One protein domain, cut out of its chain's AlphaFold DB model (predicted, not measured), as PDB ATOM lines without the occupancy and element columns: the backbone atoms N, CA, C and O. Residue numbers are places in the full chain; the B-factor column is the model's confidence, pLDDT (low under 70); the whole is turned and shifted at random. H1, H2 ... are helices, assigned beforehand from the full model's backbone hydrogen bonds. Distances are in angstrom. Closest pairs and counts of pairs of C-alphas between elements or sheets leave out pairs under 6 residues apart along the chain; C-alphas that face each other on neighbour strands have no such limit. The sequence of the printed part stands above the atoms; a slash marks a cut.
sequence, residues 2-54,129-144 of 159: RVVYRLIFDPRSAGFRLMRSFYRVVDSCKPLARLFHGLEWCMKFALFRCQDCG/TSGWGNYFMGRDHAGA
ATOM      1  N   ARG A   2      42.663  52.774  18.451       79.12
ATOM      2  CA  ARG A   2      42.436  51.889  17.281       79.12
ATOM      3  C   ARG A   2      43.399  50.710  17.156       79.12
ATOM      4  O   ARG A   2      42.965  49.603  16.870       79.12
ATOM      5  N   VAL A   3      44.689  50.955  17.378       85.44
ATOM      6  CA  VAL A   3      45.714  49.900  17.369       85.44
ATOM      7  C   VAL A   3      45.380  48.846  18.426       85.44
ATOM      8  O   VAL A   3      45.287  47.671  18.104       85.44
ATOM      9  N   VAL A   4      45.069  49.285  19.650       86.62
ATOM     10  CA  VAL A   4      44.631  48.403  20.744       86.62
ATOM     11  C   VAL A   4      43.395  47.593  20.345       86.62
ATOM     12  O   VAL A   4      43.376  46.384  20.542       86.62
ATOM     13  N   TYR A   5      42.391  48.226  19.728       86.00
ATOM     14  CA  TYR A   5      41.206  47.517  19.241       86.00
ATOM     15  C   TYR A   5      41.559  46.428  18.218       86.00
ATOM     16  O   TYR A   5      41.173  45.280  18.404       86.00
ATOM     17  N   ARG A   6      42.344  46.750  17.183       87.12
ATOM     18  CA  ARG A   6      42.745  45.777  16.150       87.12
ATOM     19  C   ARG A   6      43.571  44.615  16.705       87.12
ATOM     20  O   ARG A   6      43.488  43.510  16.186       87.12
ATOM     21  N   LEU A   7      44.373  44.863  17.739       91.12
ATOM     22  CA  LEU A   7      45.225  43.839  18.339       91.12
ATOM     23  C   LEU A   7      44.473  42.927  19.311       91.12
ATOM     24  O   LEU A   7      44.787  41.742  19.377       91.12
ATOM     25  N   ILE A   8      43.526  43.476  20.079       91.44
ATOM     26  CA  ILE A   8      42.914  42.787  21.225       91.44
ATOM     27  C   ILE A   8      41.450  42.419  20.969       91.44
ATOM     28  O   ILE A   8      41.013  41.344  21.366       91.44
ATOM     29  N   PHE A   9      40.682  43.300  20.334       88.81
ATOM     30  CA  PHE A   9      39.227  43.178  20.223       88.81
ATOM     31  C   PHE A   9      38.764  42.696  18.842       88.81
ATOM     32  O   PHE A   9      37.666  42.173  18.746       88.81
ATOM     33  N   ASP A  10      39.570  42.792  17.781       89.00
ATOM     34  CA  ASP A  10      39.200  42.237  16.470       89.00
ATOM     35  C   ASP A  10      39.096  40.696  16.535       89.00
ATOM     36  O   ASP A  10      40.114  40.053  16.810       89.00
ATOM     37  N   PRO A  11      37.933  40.078  16.228       87.06
ATOM     38  CA  PRO A  11      37.747  38.624  16.266       87.06
ATOM     39  C   PRO A  11      38.751  37.809  15.439       87.06
ATOM     40  O   PRO A  11      38.974  36.628  15.718       87.06
ATOM     41  N   ARG A  12      39.370  38.417  14.419       86.06
ATOM     42  CA  ARG A  12      40.370  37.773  13.550       86.06
ATOM     43  C   ARG A  12      41.770  37.776  14.170       86.06
ATOM     44  O   ARG A  12      42.623  36.976  13.779       86.06
ATOM     45  N   SER A  13      42.018  38.654  15.139       90.06
ATOM     46  CA  SER A  13      43.327  38.831  15.770       90.06
ATOM     47  C   SER A  13      43.701  37.672  16.702       90.06
ATOM     48  O   SER A  13      42.853  36.985  17.279       90.06
ATOM     49  N   ALA A  14      45.007  37.454  16.883       93.12
ATOM     50  CA  ALA A  14      45.507  36.510  17.882       93.12
ATOM     51  C   ALA A  14      45.202  36.974  19.317       93.12
ATOM     52  O   ALA A  14      44.897  36.142  20.171       93.12
ATOM     53  N   GLY A  15      45.220  38.290  19.566       92.94
ATOM     54  CA  GLY A  15      44.895  38.850  20.875       92.94
ATOM     55  C   GLY A  15      43.454  38.571  21.283       92.94
ATOM     56  O   GLY A  15      43.225  38.199  22.428       92.94
ATOM     57  N   PHE A  16      42.497  38.605  20.351       93.00
ATOM     58  CA  PHE A  16      41.117  38.218  20.654       93.00
ATOM     59  C   PHE A  16      41.004  36.762  21.110       93.00
ATOM     60  O   PHE A  16      40.327  36.474  22.096       93.00
ATOM     61  N   ARG A  17      41.697  35.830  20.441       92.75
ATOM     62  CA  ARG A  17      41.710  34.415  20.853       92.75
ATOM     63  C   ARG A  17      42.315  34.236  22.244       92.75
ATOM     64  O   ARG A  17      41.763  33.493  23.049       92.75
ATOM     65  N   LEU A  18      43.408  34.945  22.529       95.94
ATOM     66  CA  LEU A  18      44.044  34.939  23.846       95.94
ATOM     67  C   LEU A  18      43.098  35.473  24.926       95.94
ATOM     68  O   LEU A  18      42.867  34.800  25.929       95.94
ATOM     69  N   MET A  19      42.504  36.646  24.700       94.81
ATOM     70  CA  MET A  19      41.572  37.264  25.641       94.81
ATOM     71  C   MET A  19      40.321  36.420  25.851       94.81
ATOM     72  O   MET A  19      39.845  36.308  26.976       94.81
ATOM     73  N   ARG A  20      39.807  35.771  24.804       95.38
ATOM     74  CA  ARG A  20      38.689  34.833  24.920       95.38
ATOM     75  C   ARG A  20      39.039  33.647  25.812       95.38
ATOM     76  O   ARG A  20      38.250  33.308  26.689       95.38
ATOM     77  N   SER A  21      40.209  33.035  25.636       94.94
ATOM     78  CA  SER A  21      40.674  31.958  26.521       94.94
ATOM     79  C   SER A  21      40.850  32.437  27.962       94.94
ATOM     80  O   SER A  21      40.407  31.764  28.888       94.94
ATOM     81  N   PHE A  22      41.419  33.627  28.153       96.25
ATOM     82  CA  PHE A  22      41.551  34.253  29.465       96.25
ATOM     83  C   PHE A  22      40.187  34.468  30.139       96.25
ATOM     84  O   PHE A  22      39.975  34.013  31.262       96.25
ATOM     85  N   TYR A  23      39.225  35.075  29.439       96.00
ATOM     86  CA  TYR A  23      37.895  35.325  29.992       96.00
ATOM     87  C   TYR A  23      37.088  34.050  30.245       96.00
ATOM     88  O   TYR A  23      36.266  34.052  31.151       96.00
ATOM     89  N   ARG A  24      37.359  32.938  29.544       95.56
ATOM     90  CA  ARG A  24      36.789  31.623  29.905       95.56
ATOM     91  C   ARG A  24      37.261  31.154  31.281       95.56
ATOM     92  O   ARG A  24      36.459  30.626  32.044       95.56
ATOM     93  N   VAL A  25      38.539  31.355  31.607       96.19
ATOM     94  CA  VAL A  25      39.082  31.022  32.935       96.19
ATOM     95  C   VAL A  25      38.502  31.959  33.991       96.19
ATOM     96  O   VAL A  25      38.029  31.496  35.027       96.19
ATOM     97  N   VAL A  26      38.466  33.265  33.712       95.88
ATOM     98  CA  VAL A  26      37.886  34.263  34.623       95.88
ATOM     99  C   VAL A  26      36.416  33.962  34.924       95.88
ATOM    100  O   VAL A  26      36.031  33.950  36.089       95.88
ATOM    101  N   ASP A  27      35.611  33.661  33.904       93.12
ATOM    102  CA  ASP A  27      34.179  33.362  34.043       93.12
ATOM    103  C   ASP A  27      33.915  32.037  34.778       93.12
ATOM    104  O   ASP A  27      32.921  31.914  35.490       93.12
ATOM    105  N   SER A  28      34.842  31.071  34.704       94.12
ATOM    106  CA  SER A  28      34.733  29.804  35.445       94.12
ATOM    107  C   SER A  28      34.866  29.955  36.970       94.12
ATOM    108  O   SER A  28      34.461  29.065  37.717       94.12
ATOM    109  N   CYS A  29      35.398  31.083  37.455       96.12
ATOM    110  CA  CYS A  29      35.669  31.320  38.869       96.12
ATOM    111  C   CYS A  29      34.981  32.608  39.351       96.12
ATOM    112  O   CYS A  29      35.442  33.715  39.084       96.12
ATOM    113  N   LYS A  30      33.886  32.482  40.120       93.44
ATOM    114  CA  LYS A  30      33.071  33.634  40.572       93.44
ATOM    115  C   LYS A  30      33.872  34.740  41.289       93.44
ATOM    116  O   LYS A  30      33.645  35.907  40.971       93.44
ATOM    117  N   PRO A  31      34.785  34.442  42.238       96.25
ATOM    118  CA  PRO A  31      35.613  35.478  42.857       96.25
ATOM    119  C   PRO A  31      36.493  36.218  41.844       96.25
ATOM    120  O   PRO A  31      36.605  37.440  41.903       96.25
ATOM    121  N   LEU A  32      37.064  35.486  40.883       95.25
ATOM    122  CA  LEU A  32      37.922  36.046  39.845       95.25
ATOM    123  C   LEU A  32      37.125  36.940  38.887       95.25
ATOM    124  O   LEU A  32      37.546  38.060  38.601       95.25
ATOM    125  N   ALA A  33      35.940  36.491  38.464       95.12
ATOM    126  CA  ALA A  33      35.017  37.280  37.654       95.12
ATOM    127  C   ALA A  33      34.642  38.608  38.331       95.12
ATOM    128  O   ALA A  33      34.702  39.654  37.689       95.12
ATOM    129  N   ARG A  34      34.326  38.587  39.634       95.94
ATOM    130  CA  ARG A  34      34.019  39.804  40.408       95.94
ATOM    131  C   ARG A  34      35.207  40.760  40.486       95.94
ATOM    132  O   ARG A  34      35.027  41.960  40.308       95.94
ATOM    133  N   LEU A  35      36.412  40.239  40.721       96.88
ATOM    134  CA  LEU A  35      37.628  41.052  40.768       96.88
ATOM    135  C   LEU A  35      37.881  41.751  39.426       96.88
ATOM    136  O   LEU A  35      38.048  42.968  39.387       96.88
ATOM    137  N   PHE A  36      37.880  40.999  38.323       96.88
ATOM    138  CA  PHE A  36      38.134  41.565  36.996       96.88
ATOM    139  C   PHE A  36      37.025  42.500  36.525       96.88
ATOM    140  O   PHE A  36      37.329  43.505  35.885       96.88
ATOM    141  N   HIS A  37      35.765  42.221  36.867       97.75
ATOM    142  CA  HIS A  37      34.664  43.154  36.632       97.75
ATOM    143  C   HIS A  37      34.877  44.463  37.398       97.75
ATOM    144  O   HIS A  37      34.788  45.530  36.795       97.75
ATOM    145  N   GLY A  38      35.259  44.404  38.676       97.75
ATOM    146  CA  GLY A  38      35.584  45.596  39.463       97.75
ATOM    147  C   GLY A  38      36.731  46.416  38.859       97.75
ATOM    148  O   GLY A  38      36.614  47.631  38.713       97.75
ATOM    149  N   LEU A  39      37.816  45.759  38.433       97.69
ATOM    150  CA  LEU A  39      38.945  46.420  37.764       97.69
ATOM    151  C   LEU A  39      38.538  47.061  36.430       97.69
ATOM    152  O   LEU A  39      38.891  48.212  36.160       97.69
ATOM    153  N   GLU A  40      37.773  46.336  35.609       97.50
ATOM    154  CA  GLU A  40      37.207  46.854  34.364       97.50
ATOM    155  C   GLU A  40      36.360  48.099  34.632       97.50
ATOM    156  O   GLU A  40      36.538  49.119  33.960       97.50
ATOM    157  N   TRP A  41      35.447  48.020  35.601       97.38
ATOM    158  CA  TRP A  41      34.551  49.112  35.947       97.38
ATOM    159  C   TRP A  41      35.333  50.337  36.408       97.38
ATOM    160  O   TRP A  41      35.143  51.407  35.834       97.38
ATOM    161  N   CYS A  42      36.271  50.188  37.349       98.06
ATOM    162  CA  CYS A  42      37.113  51.284  37.834       98.06
ATOM    163  C   CYS A  42      37.838  51.985  36.679       98.06
ATOM    164  O   CYS A  42      37.781  53.210  36.536       98.06
ATOM    165  N   MET A  43      38.474  51.203  35.803       97.06
ATOM    166  CA  MET A  43      39.209  51.734  34.660       97.06
ATOM    167  C   MET A  43      38.274  52.442  33.664       97.06
ATOM    168  O   MET A  43      38.559  53.555  33.214       97.06
ATOM    169  N   LYS A  44      37.129  51.840  33.319       96.50
ATOM    170  CA  LYS A  44      36.167  52.442  32.381       96.50
ATOM    171  C   LYS A  44      35.420  53.630  32.990       96.50
ATOM    172  O   LYS A  44      35.031  54.537  32.253       96.50
ATOM    173  N   PHE A  45      35.216  53.663  34.302       97.38
ATOM    174  CA  PHE A  45      34.641  54.805  35.005       97.38
ATOM    175  C   PHE A  45      35.589  56.002  34.946       97.38
ATOM    176  O   PHE A  45      35.173  57.079  34.519       97.38
ATOM    177  N   ALA A  46      36.869  55.798  35.266       97.31
ATOM    178  CA  ALA A  46      37.879  56.850  35.205       97.31
ATOM    179  C   ALA A  46      38.024  57.439  33.788       97.31
ATOM    180  O   ALA A  46      38.060  58.657  33.625       97.31
ATOM    181  N   LEU A  47      38.052  56.587  32.756       95.50
ATOM    182  CA  LEU A  47      38.297  57.019  31.374       95.50
ATOM    183  C   LEU A  47      37.043  57.503  30.631       95.50
ATOM    184  O   LEU A  47      37.126  58.403  29.796       95.50
ATOM    185  N   PHE A  48      35.882  56.894  30.890       96.00
ATOM    186  CA  PHE A  48      34.679  57.074  30.064       96.00
ATOM    187  C   PHE A  48      33.402  57.337  30.864       96.00
ATOM    188  O   PHE A  48      32.335  57.434  30.255       96.00
ATOM    189  N   ARG A  49      33.490  57.442  32.199       96.56
ATOM    190  CA  ARG A  49      32.334  57.553  33.106       96.56
ATOM    191  C   ARG A  49      31.331  56.409  32.913       96.56
ATOM    192  O   ARG A  49      30.127  56.637  32.869       96.56
ATOM    193  N   CYS A  50      31.847  55.188  32.748       96.88
ATOM    194  CA  CYS A  50      31.060  53.965  32.566       96.88
ATOM    195  C   CYS A  50      29.893  53.850  33.557       96.88
ATOM    196  O   CYS A  50      30.065  54.108  34.743       96.88
ATOM    197  N   GLN A  51      28.736  53.417  33.052       96.81
ATOM    198  CA  GLN A  51      27.502  53.195  33.819       96.81
ATOM    199  C   GLN A  51      27.175  51.697  33.962       96.81
ATOM    200  O   GLN A  51      26.027  51.324  34.133       96.81
ATOM    201  N   ASP A  52      28.182  50.837  33.795       96.75
ATOM    202  CA  ASP A  52      28.107  49.387  34.022       96.75
ATOM    203  C   ASP A  52      26.961  48.638  33.312       96.75
ATOM    204  O   ASP A  52      26.325  47.733  33.841       96.75
ATOM    205  N   CYS A  53      26.700  48.997  32.055       96.25
ATOM    206  CA  CYS A  53      25.579  48.434  31.305       96.25
ATOM    207  C   CYS A  53      25.764  46.975  30.844       96.25
ATOM    208  O   CYS A  53      24.824  46.430  30.271       96.25
ATOM    209  N   GLY A  54      26.971  46.406  30.976       95.69
ATOM    210  CA  GLY A  54      27.387  45.060  30.539       95.69
ATOM    211  C   GLY A  54      27.302  44.733  29.042       95.69
ATOM    212  O   GLY A  54      28.007  43.847  28.575       95.69
ATOM    213  N   THR A 129      27.092  43.623  34.867       96.50
ATOM    214  CA  THR A 129      28.063  42.568  34.530       96.50
ATOM    215  C   THR A 129      29.226  43.097  33.685       96.50
ATOM    216  O   THR A 129      29.157  44.172  33.086       96.50
ATOM    217  N   SER A 130      30.313  42.320  33.609       96.88
ATOM    218  CA  SER A 130      31.526  42.672  32.857       96.88
ATOM    219  C   SER A 130      31.252  42.844  31.360       96.88
ATOM    220  O   SER A 130      30.966  41.880  30.647       96.88
ATOM    221  N   GLY A 131      31.438  44.062  30.848       95.88
ATOM    222  CA  GLY A 131      31.299  44.351  29.423       95.88
ATOM    223  C   GLY A 131      32.374  43.681  28.570       95.88
ATOM    224  O   GLY A 131      32.097  43.261  27.453       95.88
ATOM    225  N   TRP A 132      33.601  43.547  29.080       95.62
ATOM    226  CA  TRP A 132      34.651  42.802  28.377       95.62
ATOM    227  C   TRP A 132      34.416  41.297  28.396       95.62
ATOM    228  O   TRP A 132      34.559  40.657  27.356       95.62
ATOM    229  N   GLY A 133      34.010  40.736  29.536       95.69
ATOM    230  CA  GLY A 133      33.647  39.327  29.626       95.69
ATOM    231  C   GLY A 133      32.530  38.984  28.648       95.69
ATOM    232  O   GLY A 133      32.670  38.049  27.860       95.69
ATOM    233  N   ASN A 134      31.468  39.790  28.622       96.12
ATOM    234  CA  ASN A 134      30.360  39.588  27.695       96.12
ATOM    235  C   ASN A 134      30.791  39.697  26.229       96.12
ATOM    236  O   ASN A 134      30.400  38.845  25.435       96.12
ATOM    237  N   TYR A 135      31.649  40.662  25.885       94.94
ATOM    238  CA  TYR A 135      32.200  40.802  24.536       94.94
ATOM    239  C   TYR A 135      32.996  39.567  24.095       94.94
ATOM    240  O   TYR A 135      32.685  38.934  23.086       94.94
ATOM    241  N   PHE A 136      34.010  39.165  24.871       94.94
ATOM    242  CA  PHE A 136      34.887  38.051  24.496       94.94
ATOM    243  C   PHE A 136      34.182  36.692  24.521       94.94
ATOM    244  O   PHE A 136      34.590  35.766  23.813       94.94
ATOM    245  N   MET A 137      33.116  36.562  25.310       93.38
ATOM    246  CA  MET A 137      32.277  35.365  25.346       93.38
ATOM    247  C   MET A 137      31.109  35.404  24.355       93.38
ATOM    248  O   MET A 137      30.391  34.413  24.253       93.38
ATOM    249  N   GLY A 138      30.936  36.498  23.605       92.62
ATOM    250  CA  GLY A 138      29.878  36.643  22.603       92.62
ATOM    251  C   GLY A 138      28.467  36.733  23.191       92.62
ATOM    252  O   GLY A 138      27.515  36.307  22.546       92.62
ATOM    253  N   ARG A 139      28.330  37.243  24.420       93.25
ATOM    254  CA  ARG A 139      27.045  37.433  25.118       93.25
ATOM    255  C   ARG A 139      26.378  38.767  24.772       93.25
ATOM    256  O   ARG A 139      25.173  38.910  24.953       93.25
ATOM    257  N   ASP A 140      27.169  39.745  24.342       93.50
ATOM    258  CA  ASP A 140      26.725  41.108  24.056       93.50
ATOM    259  C   ASP A 140      26.268  41.288  22.594       93.50
ATOM    260  O   ASP A 140      26.239  40.340  21.801       93.50
ATOM    261  N   HIS A 141      25.904  42.517  22.220       91.12
ATOM    262  CA  HIS A 141      25.462  42.831  20.857       91.12
ATOM    263  C   HIS A 141      26.497  42.507  19.765       91.12
ATOM    264  O   HIS A 141      26.118  42.289  18.612       91.12
ATOM    265  N   ALA A 142      27.791  42.456  20.098       85.25
ATOM    266  CA  ALA A 142      28.821  42.086  19.137       85.25
ATOM    267  C   ALA A 142      28.761  40.587  18.803       85.25
ATOM    268  O   ALA A 142      28.969  40.203  17.650       85.25
ATOM    269  N   GLY A 143      28.415  39.750  19.789       73.38
ATOM    270  CA  GLY A 143      28.236  38.304  19.629       73.38
ATOM    271  C   GLY A 143      26.911  37.886  18.982       73.38
ATOM    272  O   GLY A 143      26.885  36.905  18.244       73.38
ATOM    273  N   ALA A 144      25.832  38.650  19.188       58.84
ATOM    274  CA  ALA A 144      24.477  38.324  18.720       58.84
ATOM    275  C   ALA A 144      24.224  38.524  17.205       58.84
ATOM    276  O   ALA A 144      23.091  38.379  16.753       58.84
TER     277      ALA A 144
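Overview. This is residues 2 to 54 and 129 to 144 of the 159 residues of the protein "MTHFR_C domain-containing protein" of Lentisphaerae bacterium (UniProt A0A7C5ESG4). Helices H1, H2 and H3 follow one another round a C, with H2 as its back and H1 and H3 as its two arms, and the short helix H4 sits over one face of the C and packs on H2. The last stretch, residues 137 to 144, runs on from H4 away from the C. The printed part has 69 residues with four named helices, in the order H1, H2, H3, H4, and no named strand; its class is all helix. It is compact, with a radius of gyration of the C-alphas of 11.9 A, and rounded, spanning 27 by 27 by 20 A.

Arrangement. H1, residues 2 to 9, touches H2, residues 14 to 28, which does so with residues 14 to 19 alone. Their closest C-alphas, those of Ile 8 and Gly 15, are 4.4 A apart, and they run the same way at a steep tilt of 49 degrees. H2 is the hub, touching three helices. It touches H3, residues 30 to 48, only at the corner by their link, closest at the C-alphas of Val 26 and Ala 33, 5.1 A, at a steep tilt of 52 degrees, opposite ways. H1 and H3 are apart. H4, residues 131 to 136, touches H2, closest at the C-alphas of Arg 20 and Phe 136, 5.0 A. H3 and H4 are close but not clearly touching, closest at the C-alphas of Glu 40 and Trp 132, 7.7 A. In H1, H2, H3 and H4 every O i to N i+4 pair is within hydrogen-bond range.

Along the chain. H1 begins at C-alpha 2, (42.436, 51.889, 17.281). H2 is 21.7 A long from first to last C-alpha. H3, the longest helix, measures 25.7 A and ends at C-alpha 48, (34.679, 57.074, 30.064). H4 ends at C-alpha 136, (34.887, 38.051, 24.496).

Size, cuts and confidence. The C-alphas farthest apart, those of Arg 2 and Pro 31, are 31.1 A apart. Residues 55 to 128 are not printed, and C-alphas 54 and 129 are 4.8 A apart across the cut. The links H1 to H2 and H2 to H3 are tight. The mean pLDDT of the printed part is 93.1, and residue 144 is under 70.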